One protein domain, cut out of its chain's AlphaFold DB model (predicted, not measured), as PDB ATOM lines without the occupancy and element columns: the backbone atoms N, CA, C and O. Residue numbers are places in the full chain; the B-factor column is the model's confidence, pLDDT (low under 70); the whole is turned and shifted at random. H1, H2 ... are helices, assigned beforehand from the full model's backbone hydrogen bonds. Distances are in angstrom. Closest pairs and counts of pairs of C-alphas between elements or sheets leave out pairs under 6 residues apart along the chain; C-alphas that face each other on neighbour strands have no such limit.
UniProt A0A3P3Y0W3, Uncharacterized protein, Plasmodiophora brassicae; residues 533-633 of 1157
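What this domain is: This is residues 533 to 633 of the 1157 residues of an uncharacterized protein of Plasmodiophora brassicae (UniProt A0A3P3Y0W3). Two helical hairpins, H1 with H2 and H5 with H6, meet where H2 and H5 cross steeply; H3 joins H1 to H6 on the other side, which closes a ring of five helices. The short H4 packs on H1. The printed part has 101 residues, with six named helices in the order H1 to H6 and no named strand: all helix. It is compact, with a radius of gyration of the C-alphas of 12.4 A, and rounded, spanning 32 by 30 by 24 A.

How they stand to each other: Begin with the longest helix, H5, residues 599 to 615. H6, residues 619 to 628, touches it at a shallow tilt of 16 degrees, opposite ways; their closest C-alphas, Ala 610 and Ala 622, are 4.2 A apart. H2, residues 558 to 570, touches H5 at a steep tilt of 52 degrees, closest at C-alphas 566 and 609, 5.1 A. H1, residues 543 to 553, touches H2 at 10 degrees, a shallow tilt, opposite ways, closest at C-alphas 550 and 561, 5.9 A. H3, residues 577 to 585, touches H6, with C-alphas 579 and 621 closest at 6.3 A, and touches H1, with C-alphas 544 and 585 closest at 6.5 A. H4, residues 593 to 596, touches H1, closest at C-alphas 551 and 596, 6.3 A. H1 and H5 are apart. Every O i to N i+4 pair is within hydrogen-bond range in H2, H3 and H6; H1 has 5 of 7, H5 12 of 13, and H4 is too short for one.

Where its parts are: Find C-alpha 543 at (283.280, 342.302, 387.510), where H1 begins. H5 runs 24.5 A from C-alpha 599 to C-alpha 615, and H2 18.5 A. H6 ends at C-alpha 628, (298.333, 347.521, 380.423).

The domain as a whole: The printed part has no cut and no long link. Look for pLDDT under 70 at residues 537 to 540, 572 and 589 to 590.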
ATOM      1  N   TYR A 533     279.345 343.651 399.313       87.31
ATOM      2  CA  TYR A 533     278.403 343.363 398.224       87.31
ATOM      3  C   TYR A 533     279.087 342.962 396.908       87.31
ATOM      4  O   TYR A 533     278.595 342.083 396.202       87.31
ATOM      5  N   LEU A 534     280.207 343.599 396.555       86.00
ATOM      6  CA  LEU A 534     280.900 343.378 395.280       86.00
ATOM      7  C   LEU A 534     281.890 342.210 395.328       86.00
ATOM      8  O   LEU A 534     282.120 341.579 394.296       86.00
ATOM      9  N   LEU A 535     282.463 341.922 396.501       81.38
ATOM     10  CA  LEU A 535     283.477 340.878 396.702       81.38
ATOM     11  C   LEU A 535     282.927 339.649 397.458       81.38
ATOM     12  O   LEU A 535     283.694 338.765 397.832       81.38
ATOM     13  N   ASP A 536     281.604 339.567 397.651       79.19
ATOM     14  CA  ASP A 536     280.923 338.439 398.298       79.19
ATOM     15  C   ASP A 536     281.125 337.127 397.500       79.19
ATOM     16  O   ASP A 536     280.604 336.992 396.384       79.19
ATOM     17  N   PRO A 537     281.839 336.121 398.047       67.31
ATOM     18  CA  PRO A 537     282.092 334.863 397.348       67.31
ATOM     19  C   PRO A 537     280.848 333.965 397.245       67.31
ATOM     20  O   PRO A 537     280.873 332.979 396.507       67.31
ATOM     21  N   SER A 538     279.767 334.264 397.976       65.50
ATOM     22  CA  SER A 538     278.516 333.500 397.945       65.50
ATOM     23  C   SER A 538     277.568 333.935 396.820       65.50
ATOM     24  O   SER A 538     276.802 333.110 396.314       65.50
ATOM     25  N   ALA A 539     277.644 335.200 396.393       67.06
ATOM     26  CA  ALA A 539     276.771 335.791 395.377       67.06
ATOM     27  C   ALA A 539     277.536 336.764 394.447       67.06
ATOM     28  O   ALA A 539     277.184 337.947 394.380       67.06
ATOM     29  N   PRO A 540     278.572 336.287 393.722       69.19
ATOM     30  CA  PRO A 540     279.533 337.140 393.026       69.19
ATOM     31  C   PRO A 540     278.883 338.019 391.951       69.19
ATOM     32  O   PRO A 540     278.337 337.536 390.953       69.19
ATOM     33  N   VAL A 541     278.997 339.335 392.132       78.00
ATOM     34  CA  VAL A 541     278.596 340.337 391.139       78.00
ATOM     35  C   VAL A 541     279.558 340.262 389.941       78.00
ATOM     36  O   VAL A 541     280.772 340.219 390.142       78.00
ATOM     37  N   PRO A 542     279.079 340.278 388.678       82.19
ATOM     38  CA  PRO A 542     279.974 340.269 387.522       82.19
ATOM     39  C   PRO A 542     280.963 341.446 387.580       82.19
ATOM     40  O   PRO A 542     280.516 342.577 387.798       82.19
ATOM     41  N   PRO A 543     282.269 341.254 387.317       82.12
ATOM     42  CA  PRO A 543     283.280 342.302 387.510       82.12
ATOM     43  C   PRO A 543     283.006 343.554 386.661       82.12
ATOM     44  O   PRO A 543     283.183 344.682 387.117       82.12
ATOM     45  N   ALA A 544     282.462 343.368 385.454       83.62
ATOM     46  CA  ALA A 544     281.984 344.442 384.581       83.62
ATOM     47  C   ALA A 544     280.840 345.287 385.186       83.62
ATOM     48  O   ALA A 544     280.661 346.440 384.807       83.62
ATOM     49  N   SER A 545     280.049 344.719 386.101       85.06
ATOM     50  CA  SER A 545     279.047 345.454 386.885       85.06
ATOM     51  C   SER A 545     279.668 346.063 388.141       85.06
ATOM     52  O   SER A 545     279.352 347.203 388.456       85.06
ATOM     53  N   ALA A 546     280.600 345.373 388.810       87.06
ATOM     54  CA  ALA A 546     281.319 345.917 389.966       87.06
ATOM     55  C   ALA A 546     282.043 347.235 389.632       87.06
ATOM     56  O   ALA A 546     281.846 348.229 390.326       87.06
ATOM     57  N   VAL A 547     282.760 347.307 388.503       87.38
ATOM     58  CA  VAL A 547     283.383 348.563 388.030       87.38
ATOM     59  C   VAL A 547     282.359 349.676 387.769       87.38
ATOM     60  O   VAL A 547     282.683 350.846 387.947       87.38
ATOM     61  N   ARG A 548     281.113 349.347 387.409       87.75
ATOM     62  CA  ARG A 548     280.040 350.340 387.234       87.75
ATOM     63  C   ARG A 548     279.481 350.847 388.564       87.75
ATOM     64  O   ARG A 548     279.212 352.037 388.663       87.75
ATOM     65  N   TYR A 549     279.362 349.994 389.583       88.38
ATOM     66  CA  TYR A 549     279.063 350.445 390.950       88.38
ATOM     67  C   TYR A 549     280.174 351.354 391.485       88.38
ATOM     68  O   TYR A 549     279.886 352.425 392.008       88.38
ATOM     69  N   LEU A 550     281.442 350.989 391.271       87.12
ATOM     70  CA  LEU A 550     282.575 351.843 391.631       87.12
ATOM     71  C   LEU A 550     282.545 353.177 390.857       87.12
ATOM     72  O   LEU A 550     282.746 354.234 391.446       87.12
ATOM     73  N   ALA A 551     282.195 353.174 389.568       86.31
ATOM     74  CA  ALA A 551     282.031 354.404 388.790       86.31
ATOM     75  C   ALA A 551     280.949 355.361 389.343       86.31
ATOM     76  O   ALA A 551     281.066 356.565 389.132       86.31
ATOM     77  N   LEU A 552     279.939 354.869 390.081       85.38
ATOM     78  CA  LEU A 552     278.942 355.723 390.747       85.38
ATOM     79  C   LEU A 552     279.507 356.509 391.943       85.38
ATOM     80  O   LEU A 552     278.997 357.591 392.229       85.38
ATOM     81  N   ILE A 553     280.537 355.993 392.624       85.62
ATOM     82  CA  ILE A 553     281.185 356.664 393.768       85.62
ATOM     83  C   ILE A 553     282.475 357.407 393.390       85.62
ATOM     84  O   ILE A 553     282.993 358.173 394.194       85.62
ATOM     85  N   ALA A 554     282.999 357.214 392.174       84.19
ATOM     86  CA  ALA A 554     284.347 357.642 391.780       84.19
ATOM     87  C   ALA A 554     284.618 359.161 391.863       84.19
ATOM     88  O   ALA A 554     285.790 359.552 391.936       84.19
ATOM     89  N   GLU A 555     283.569 359.994 391.833       81.38
ATOM     90  CA  GLU A 555     283.635 361.453 392.033       81.38
ATOM     91  C   GLU A 555     283.460 361.877 393.505       81.38
ATOM     92  O   GLU A 555     284.043 362.879 393.908       81.38
ATOM     93  N   ALA A 556     282.682 361.129 394.300       80.12
ATOM     94  CA  ALA A 556     282.358 361.462 395.691       80.12
ATOM     95  C   ALA A 556     283.391 360.909 396.688       80.12
ATOM     96  O   ALA A 556     283.896 361.650 397.528       80.12
ATOM     97  N   HIS A 557     283.753 359.630 396.539       84.25
ATOM     98  CA  HIS A 557     284.637 358.881 397.440       84.25
ATOM     99  C   HIS A 557     285.850 358.348 396.672       84.25
ATOM    100  O   HIS A 557     285.908 357.165 396.314       84.25
ATOM    101  N   PRO A 558     286.823 359.216 396.332       85.56
ATOM    102  CA  PRO A 558     287.914 358.833 395.450       85.56
ATOM    103  C   PRO A 558     288.867 357.808 396.082       85.56
ATOM    104  O   PRO A 558     289.340 356.923 395.374       85.56
ATOM    105  N   GLU A 559     289.124 357.887 397.386       86.06
ATOM    106  CA  GLU A 559     290.053 356.976 398.068       86.06
ATOM    107  C   GLU A 559     289.473 355.555 398.151       86.06
ATOM    108  O   GLU A 559     290.142 354.592 397.773       86.06
ATOM    109  N   SER A 560     288.187 355.431 398.484       86.62
ATOM    110  CA  SER A 560     287.464 354.154 398.497       86.62
ATOM    111  C   SER A 560     287.268 353.544 397.109       86.62
ATOM    112  O   SER A 560     287.350 352.325 396.955       86.62
ATOM    113  N   PHE A 561     287.091 354.364 396.064       89.12
ATOM    114  CA  PHE A 561     287.183 353.877 394.684       89.12
ATOM    115  C   PHE A 561     288.569 353.283 394.398       89.12
ATOM    116  O   PHE A 561     288.659 352.172 393.874       89.12
ATOM    117  N   ASP A 562     289.641 354.010 394.730       89.25
ATOM    118  CA  ASP A 562     291.018 353.588 394.455       89.25
ATOM    119  C   ASP A 562     291.349 352.275 395.200       89.25
ATOM    120  O   ASP A 562     291.918 351.358 394.602       89.25
ATOM    121  N   ALA A 563     290.922 352.142 396.462       87.62
ATOM    122  CA  ALA A 563     291.084 350.936 397.276       87.62
ATOM    123  C   ALA A 563     290.316 349.726 396.709       87.62
ATOM    124  O   ALA A 563     290.929 348.702 396.389       87.62
ATOM    125  N   LEU A 564     288.996 349.848 396.521       87.38
ATOM    126  CA  LEU A 564     288.148 348.749 396.040       87.38
ATOM    127  C   LEU A 564     288.482 348.332 394.601       87.38
ATOM    128  O   LEU A 564     288.386 347.154 394.258       87.38
ATOM    129  N   PHE A 565     288.904 349.269 393.748       89.19
ATOM    130  CA  PHE A 565     289.332 348.954 392.385       89.19
ATOM    131  C   PHE A 565     290.665 348.190 392.367       89.19
ATOM    132  O   PHE A 565     290.815 347.244 391.596       89.19
ATOM    133  N   VAL A 566     291.618 348.529 393.246       88.31
ATOM    134  CA  VAL A 566     292.850 347.738 393.428       88.31
ATOM    135  C   VAL A 566     292.533 346.341 393.977       88.31
ATOM    136  O   VAL A 566     293.080 345.357 393.475       88.31
ATOM    137  N   GLU A 567     291.622 346.232 394.945       87.94
ATOM    138  CA  GLU A 567     291.170 344.958 395.524       87.94
ATOM    139  C   GLU A 567     290.528 344.046 394.456       87.94
ATOM    140  O   GLU A 567     290.916 342.884 394.318       87.94
ATOM    141  N   LEU A 568     289.656 344.605 393.605       86.06
ATOM    142  CA  LEU A 568     289.045 343.927 392.453       86.06
ATOM    143  C   LEU A 568     290.080 343.461 391.406       86.06
ATOM    144  O   LEU A 568     289.930 342.382 390.827       86.06
ATOM    145  N   LEU A 569     291.125 344.260 391.144       85.25
ATOM    146  CA  LEU A 569     292.162 343.940 390.153       85.25
ATOM    147  C   LEU A 569     293.185 342.906 390.634       85.25
ATOM    148  O   LEU A 569     293.695 342.150 389.806       85.25
ATOM    149  N   VAL A 570     293.477 342.832 391.934       83.94
ATOM    150  CA  VAL A 570     294.308 341.753 392.498       83.94
ATOM    151  C   VAL A 570     293.479 340.473 392.636       83.94
ATOM    152  O   VAL A 570     293.878 339.432 392.114       83.94
ATOM    153  N   GLY A 571     292.294 340.580 393.247       74.19
ATOM    154  CA  GLY A 571     291.290 339.523 393.332       74.19
ATOM    155  C   GLY A 571     291.656 338.323 394.214       74.19
ATOM    156  O   GLY A 571     292.736 338.216 394.798       74.19
ATOM    157  N   HIS A 572     290.715 337.382 394.302       68.38
ATOM    158  CA  HIS A 572     290.891 336.069 394.945       68.38
ATOM    159  C   HIS A 572     290.666 334.899 393.966       68.38
ATOM    160  O   HIS A 572     290.657 333.734 394.364       68.38
ATOM    161  N   LEU A 573     290.476 335.205 392.677       73.56
ATOM    162  CA  LEU A 573     290.254 334.227 391.615       73.56
ATOM    163  C   LEU A 573     291.558 333.520 391.194       73.56
ATOM    164  O   LEU A 573     292.654 334.057 391.385       73.56
ATOM    165  N   PRO A 574     291.469 332.330 390.566       77.69
ATOM    166  CA  PRO A 574     292.613 331.667 389.951       77.69
ATOM    167  C   PRO A 574     293.382 332.608 388.998       77.69
ATOM    168  O   PRO A 574     292.750 333.288 388.186       77.69
ATOM    169  N   PRO A 575     294.734 332.615 388.993       77.00
ATOM    170  CA  PRO A 575     295.525 333.600 388.240       77.00
ATOM    171  C   PRO A 575     295.345 333.644 386.715       77.00
ATOM    172  O   PRO A 575     295.968 334.486 386.084       77.00
ATOM    173  N   LEU A 576     294.568 332.741 386.109       78.12
ATOM    174  CA  LEU A 576     294.203 332.783 384.686       78.12
ATOM    175  C   LEU A 576     292.831 333.449 384.476       78.12
ATOM    176  O   LEU A 576     292.699 334.311 383.615       78.12
ATOM    177  N   GLU A 577     291.846 333.132 385.316       78.44
ATOM    178  CA  GLU A 577     290.510 333.751 385.313       78.44
ATOM    179  C   GLU A 577     290.584 335.240 385.704       78.44
ATOM    180  O   GLU A 577     289.870 336.084 385.155       78.44
ATOM    181  N   GLN A 578     291.530 335.589 386.583       83.31
ATOM    182  CA  GLN A 578     291.833 336.979 386.921       83.31
ATOM    183  C   GLN A 578     292.433 337.755 385.727       83.31
ATOM    184  O   GLN A 578     292.136 338.937 385.572       83.31
ATOM    185  N   ILE A 579     293.209 337.119 384.833       82.50
ATOM    186  CA  ILE A 579     293.700 337.768 383.596       82.50
ATOM    187  C   ILE A 579     292.540 338.069 382.654       82.50
ATOM    188  O   ILE A 579     292.438 339.189 382.155       82.50
ATOM    189  N   GLU A 580     291.660 337.091 382.418       81.25
ATOM    190  CA  GLU A 580     290.480 337.295 381.571       81.25
ATOM    191  C   GLU A 580     289.632 338.447 382.126       81.25
ATOM    192  O   GLU A 580     289.314 339.384 381.391       81.25
ATOM    193  N   THR A 581     289.411 338.470 383.444       82.19
ATOM    194  CA  THR A 581     288.749 339.575 384.154       82.19
ATOM    195  C   THR A 581     289.433 340.921 383.889       82.19
ATOM    196  O   THR A 581     288.799 341.817 383.326       82.19
ATOM    197  N   ILE A 582     290.729 341.067 384.187       83.38
ATOM    198  CA  ILE A 582     291.505 342.301 383.947       83.38
ATOM    199  C   ILE A 582     291.434 342.737 382.473       83.38
ATOM    200  O   ILE A 582     291.310 343.930 382.184       83.38
ATOM    201  N   SER A 583     291.441 341.786 381.533       80.75
ATOM    202  CA  SER A 583     291.338 342.067 380.097       80.75
ATOM    203  C   SER A 583     289.963 342.613 379.675       80.75
ATOM    204  O   SER A 583     289.892 343.410 378.742       80.75
ATOM    205  N   THR A 584     288.880 342.275 380.387       82.44
ATOM    206  CA  THR A 584     287.567 342.920 380.181       82.44
ATOM    207  C   THR A 584     287.477 344.300 380.838       82.44
ATOM    208  O   THR A 584     286.796 345.188 380.327       82.44
ATOM    209  N   LEU A 585     288.172 344.505 381.962       79.94
ATOM    210  CA  LEU A 585     288.041 345.721 382.764       79.94
ATOM    211  C   LEU A 585     288.937 346.874 382.301       79.94
ATOM    212  O   LEU A 585     288.479 348.014 382.291       79.94
ATOM    213  N   VAL A 586     290.201 346.608 381.941       80.19
ATOM    214  CA  VAL A 586     291.237 347.664 381.853       80.19
ATOM    215  C   VAL A 586     292.013 347.704 380.529       80.19
ATOM    216  O   VAL A 586     292.808 348.622 380.304       80.19
ATOM    217  N   ASN A 587     291.776 346.741 379.634       80.62
ATOM    218  CA  ASN A 587     292.455 346.635 378.340       80.62
ATOM    219  C   ASN A 587     292.414 347.951 377.532       80.62
ATOM    220  O   ASN A 587     291.417 348.672 377.529       80.62
ATOM    221  N   LYS A 588     293.513 348.249 376.831       71.44
ATOM    222  CA  LYS A 588     293.800 349.552 376.210       71.44
ATOM    223  C   LYS A 588     292.752 349.995 375.180       71.44
ATOM    224  O   LYS A 588     292.485 351.183 375.070       71.44
ATOM    225  N   GLU A 589     292.158 349.050 374.448       67.38
ATOM    226  CA  GLU A 589     291.233 349.339 373.337       67.38
ATOM    227  C   GLU A 589     289.740 349.271 373.719       67.38
ATOM    228  O   GLU A 589     288.908 349.797 372.984       67.38
ATOM    229  N   ALA A 590     289.385 348.605 374.827       64.88
ATOM    230  CA  ALA A 590     287.986 348.265 375.145       64.88
ATOM    231  C   ALA A 590     287.685 348.028 376.645       64.88
ATOM    232  O   ALA A 590     286.645 347.462 376.980       64.88
ATOM    233  N   GLY A 591     288.589 348.395 377.558       77.31
ATOM    234  CA  GLY A 591     288.406 348.177 378.996       77.31
ATOM    235  C   GLY A 591     287.292 349.047 379.581       77.31
ATOM    236  O   GLY A 591     287.383 350.271 379.534       77.31
ATOM    237  N   ILE A 592     286.279 348.414 380.181       80.69
ATOM    238  CA  ILE A 592     285.057 349.064 380.700       80.69
ATOM    239  C   ILE A 592     285.359 350.201 381.696       80.69
ATOM    240  O   ILE A 592     284.640 351.196 381.728       80.69
ATOM    241  N   ALA A 593     286.442 350.115 382.475       82.06
ATOM    242  CA  ALA A 593     286.837 351.195 383.382       82.06
ATOM    243  C   ALA A 593     287.151 352.508 382.633       82.06
ATOM    244  O   ALA A 593     286.785 353.584 383.106       82.06
ATOM    245  N   ARG A 594     287.771 352.420 381.444       82.75
ATOM    246  CA  ARG A 594     288.182 353.570 380.613       82.75
ATOM    247  C   ARG A 594     286.996 354.283 379.938       82.75
ATOM    248  O   ARG A 594     287.191 355.346 379.359       82.75
ATOM    249  N   GLU A 595     285.784 353.725 380.013       82.81
ATOM    250  CA  GLU A 595     284.540 354.376 379.565       82.81
ATOM    251  C   GLU A 595     284.049 355.429 380.576       82.81
ATOM    252  O   GLU A 595     283.513 356.462 380.178       82.81
ATOM    253  N   TYR A 596     284.256 355.186 381.879       80.50
ATOM    254  CA  TYR A 596     283.678 355.996 382.962       80.50
ATOM    255  C   TYR A 596     284.706 356.804 383.767       80.50
ATOM    256  O   TYR A 596     284.346 357.821 384.353       80.50
ATOM    257  N   VAL A 597     285.973 356.377 383.812       83.19
ATOM    258  CA  VAL A 597     287.024 356.987 384.648       83.19
ATOM    259  C   VAL A 597     288.229 357.391 383.777       83.19
ATOM    260  O   VAL A 597     288.578 356.657 382.851       83.19
ATOM    261  N   PRO A 598     288.902 358.537 384.031       84.50
ATOM    262  CA  PRO A 598     290.045 358.971 383.224       84.50
ATOM    263  C   PRO A 598     291.202 357.961 383.206       84.50
ATOM    264  O   PRO A 598     291.646 357.506 384.267       84.50
ATOM    265  N   SER A 599     291.744 357.680 382.012       83.06
ATOM    266  CA  SER A 599     292.872 356.755 381.792       83.06
ATOM    267  C   SER A 599     294.026 356.988 382.769       83.06
ATOM    268  O   SER A 599     294.430 356.062 383.460       83.06
ATOM    269  N   ASP A 600     294.467 358.237 382.938       84.69
ATOM    270  CA  ASP A 600     295.568 358.626 383.827       84.69
ATOM    271  C   ASP A 600     295.378 358.180 385.289       84.69
ATOM    272  O   ASP A 600     296.357 358.037 386.021       84.69
ATOM    273  N   ARG A 601     294.136 358.004 385.765       86.81
ATOM    274  CA  ARG A 601     293.840 357.446 387.099       86.81
ATOM    275  C   ARG A 601     293.910 355.921 387.066       86.81
ATOM    276  O   ARG A 601     294.586 355.326 387.898       86.81
ATOM    277  N   ILE A 602     293.286 355.302 386.068       87.69
ATOM    278  CA  ILE A 602     293.261 353.845 385.875       87.69
ATOM    279  C   ILE A 602     294.675 353.277 385.702       87.69
ATOM    280  O   ILE A 602     295.016 352.279 386.334       87.69
ATOM    281  N   ASP A 603     295.518 353.913 384.889       87.88
ATOM    282  CA  ASP A 603     296.889 353.475 384.634       87.88
ATOM    283  C   ASP A 603     297.771 353.611 385.893       87.88
ATOM    284  O   ASP A 603     298.574 352.719 386.174       87.88
ATOM    285  N   ARG A 604     297.547 354.635 386.737       88.06
ATOM    286  CA  ARG A 604     298.154 354.720 388.083       88.06
ATOM    287  C   ARG A 604     297.681 353.592 389.007       88.06
ATOM    288  O   ARG A 604     298.514 352.967 389.662       88.06
ATOM    289  N   LEU A 605     296.384 353.284 389.030       88.62
ATOM    290  CA  LEU A 605     295.838 352.191 389.846       88.62
ATOM    291  C   LEU A 605     296.325 350.814 389.382       88.62
ATOM    292  O   LEU A 605     296.593 349.955 390.218       88.62
ATOM    293  N   CYS A 606     296.551 350.618 388.081       89.88
ATOM    294  CA  CYS A 606     297.191 349.408 387.561       89.88
ATOM    295  C   CYS A 606     298.614 349.229 388.107       89.88
ATOM    296  O   CYS A 606     298.995 348.109 388.437       89.88
ATOM    297  N   LEU A 607     299.391 350.308 388.258       89.88
ATOM    298  CA  LEU A 607     300.724 350.241 388.868       89.88
ATOM    299  C   LEU A 607     300.656 349.895 390.363       89.88
ATOM    300  O   LEU A 607     301.434 349.062 390.823       89.88
ATOM    301  N   VAL A 608     299.703 350.467 391.109       90.38
ATOM    302  CA  VAL A 608     299.488 350.146 392.536       90.38
ATOM    303  C   VAL A 608     299.037 348.690 392.715       90.38
ATOM    304  O   VAL A 608     299.597 347.968 393.542       90.38
ATOM    305  N   ALA A 609     298.090 348.221 391.900       89.19
ATOM    306  CA  ALA A 609     297.630 346.835 391.903       89.19
ATOM    307  C   ALA A 609     298.734 345.851 391.474       89.19
ATOM    308  O   ALA A 609     298.851 344.774 392.057       89.19
ATOM    309  N   ALA A 610     299.600 346.218 390.521       89.25
ATOM    310  CA  ALA A 610     300.759 345.408 390.143       89.25
ATOM    311  C   ALA A 610     301.803 345.319 391.272       89.25
ATOM    312  O   ALA A 610     302.324 344.238 391.549       89.25
ATOM    313  N   ASP A 611     302.077 346.431 391.962       88.88
ATOM    314  CA  ASP A 611     302.957 346.463 393.136       88.88
ATOM    315  C   ASP A 611     302.379 345.644 394.302       88.88
ATOM    316  O   ASP A 611     303.141 344.983 395.011       88.88
ATOM    317  N   ARG A 612     301.050 345.630 394.485       89.31
ATOM    318  CA  ARG A 612     300.362 344.778 395.470       89.31
ATOM    319  C   ARG A 612     300.433 343.297 395.085       89.31
ATOM    320  O   ARG A 612     300.928 342.501 395.878       89.31
ATOM    321  N   ALA A 613     300.069 342.941 393.854       87.69
ATOM    322  CA  ALA A 613     300.149 341.571 393.342       87.69
ATOM    323  C   ALA A 613     301.585 341.002 393.366       87.69
ATOM    324  O   ALA A 613     301.769 339.798 393.531       87.69
ATOM    325  N   CYS A 614     302.621 341.845 393.267       87.38
ATOM    326  CA  CYS A 614     304.011 341.437 393.497       87.38
ATOM    327  C   CYS A 614     304.324 341.062 394.959       87.38
ATOM    328  O   CYS A 614     305.206 340.230 395.174       87.38
ATOM    329  N   ARG A 615     303.644 341.658 395.953       87.25
ATOM    330  CA  ARG A 615     303.778 341.302 397.382       87.25
ATOM    331  C   ARG A 615     303.037 340.004 397.697       87.25
ATOM    332  O   ARG A 615     303.579 339.159 398.397       87.25
ATOM    333  N   ASP A 616     301.860 339.817 397.102       84.00
ATOM    334  CA  ASP A 616     301.019 338.618 397.259       84.00
ATOM    335  C   ASP A 616     301.488 337.423 396.386       84.00
ATOM    336  O   ASP A 616     300.742 336.480 396.138       84.00
ATOM    337  N   GLU A 617     302.724 337.471 395.868       83.88
ATOM    338  CA  GLU A 617     303.348 336.528 394.920       83.88
ATOM    339  C   GLU A 617     302.570 336.218 393.615       83.88
ATOM    340  O   GLU A 617     302.966 335.333 392.841       83.88
ATOM    341  N   ALA A 618     301.502 336.957 393.315       85.19
ATOM    342  CA  ALA A 618     300.650 336.822 392.135       85.19
ATOM    343  C   ALA A 618     301.309 337.414 390.867       85.19
ATOM    344  O   ALA A 618     300.710 338.187 390.117       85.19
ATOM    345  N   PHE A 619     302.563 337.028 390.594       86.56
ATOM    346  CA  PHE A 619     303.418 337.617 389.551       86.56
ATOM    347  C   PHE A 619     302.808 337.607 388.141       86.56
ATOM    348  O   PHE A 619     303.199 338.423 387.311       86.56
ATOM    349  N   LEU A 620     301.865 336.703 387.853       86.00
ATOM    350  CA  LEU A 620     301.180 336.621 386.561       86.00
ATOM    351  C   LEU A 620     300.141 337.741 386.381       86.00
ATOM    352  O   LEU A 620     300.076 338.344 385.313       86.00
ATOM    353  N   VAL A 621     299.398 338.059 387.443       86.62
ATOM    354  CA  VAL A 621     298.463 339.195 387.499       86.62
ATOM    355  C   VAL A 621     299.243 340.509 387.447       86.62
ATOM    356  O   VAL A 621     298.952 341.369 386.617       86.62
ATOM    357  N   ALA A 622     300.317 340.620 388.239       88.31
ATOM    358  CA  ALA A 622     301.220 341.771 388.190       88.31
ATOM    359  C   ALA A 622     301.799 342.001 386.780       88.31
ATOM    360  O   ALA A 622     301.900 343.141 386.329       88.31
ATOM    361  N   ASN A 623     302.142 340.926 386.056       89.56
ATOM    362  CA  ASN A 623     302.657 341.014 384.693       89.56
ATOM    363  C   ASN A 623     301.657 341.688 383.735       89.56
ATOM    364  O   ASN A 623     302.064 342.574 382.990       89.56
ATOM    365  N   GLU A 624     300.367 341.339 383.779       87.12
ATOM    366  CA  GLU A 624     299.352 341.997 382.935       87.12
ATOM    367  C   GLU A 624     299.116 343.452 383.305       87.12
ATOM    368  O   GLU A 624     299.059 344.311 382.426       87.12
ATOM    369  N   LEU A 625     299.028 343.754 384.598       87.19
ATOM    370  CA  LEU A 625     298.799 345.118 385.065       87.19
ATOM    371  C   LEU A 625     299.954 346.049 384.638       87.19
ATOM    372  O   LEU A 625     299.704 347.140 384.123       87.19
ATOM    373  N   TYR A 626     301.207 345.579 384.697       88.12
ATOM    374  CA  TYR A 626     302.370 346.273 384.120       88.12
ATOM    375  C   TYR A 626     302.416 346.289 382.575       88.12
ATOM    376  O   TYR A 626     303.178 347.072 382.008       88.12
ATOM    377  N   ALA A 627     301.683 345.421 381.870       86.56
ATOM    378  CA  ALA A 627     301.574 345.458 380.406       86.56
ATOM    379  C   ALA A 627     300.513 346.460 379.924       86.56
ATOM    380  O   ALA A 627     300.657 347.064 378.856       86.56
ATOM    381  N   ILE A 628     299.456 346.633 380.716       85.75
ATOM    382  CA  ILE A 628     298.333 347.521 380.423       85.75
ATOM    383  C   ILE A 628     298.655 348.970 380.806       85.75
ATOM    384  O   ILE A 628     298.359 349.855 380.004       85.75
ATOM    385  N   ALA A 629     299.298 349.204 381.954       83.75
ATOM    386  CA  ALA A 629     299.618 350.545 382.447       83.75
ATOM    387  C   ALA A 629     300.511 351.360 381.491       83.75
ATOM    388  O   ALA A 629     301.462 350.834 380.900       83.75
ATOM    389  N   GLU A 630     300.249 352.665 381.392       79.44
ATOM    390  CA  GLU A 630     301.090 353.630 380.673       79.44
ATOM    391  C   GLU A 630     301.577 354.761 381.602       79.44
ATOM    392  O   GLU A 630     300.777 355.310 382.358       79.44
ATOM    393  N   PRO A 631     302.876 355.133 381.571       80.12
ATOM    394  CA  PRO A 631     303.961 354.520 380.798       80.12
ATOM    395  C   PRO A 631     304.359 353.131 381.334       80.12
ATOM    396  O   PRO A 631     304.495 352.931 382.539       80.12
ATOM    397  N   GLN A 632     304.601 352.172 380.430       80.31
ATOM    398  CA  GLN A 632     304.948 350.793 380.798       80.31
ATOM    399  C   GLN A 632     306.301 350.723 381.548       80.31
ATOM    400  O   GLN A 632     307.340 351.017 380.944       80.31
ATOM    401  N   PRO A 633     306.355 350.246 382.810       82.06
ATOM    402  CA  PRO A 633     307.598 350.142 383.574       82.06
ATOM    403  C   PRO A 633     308.387 348.888 383.162       82.06
ATOM    404  O   PRO A 633     308.340 347.850 383.826       82.06
TER     405      PRO A 633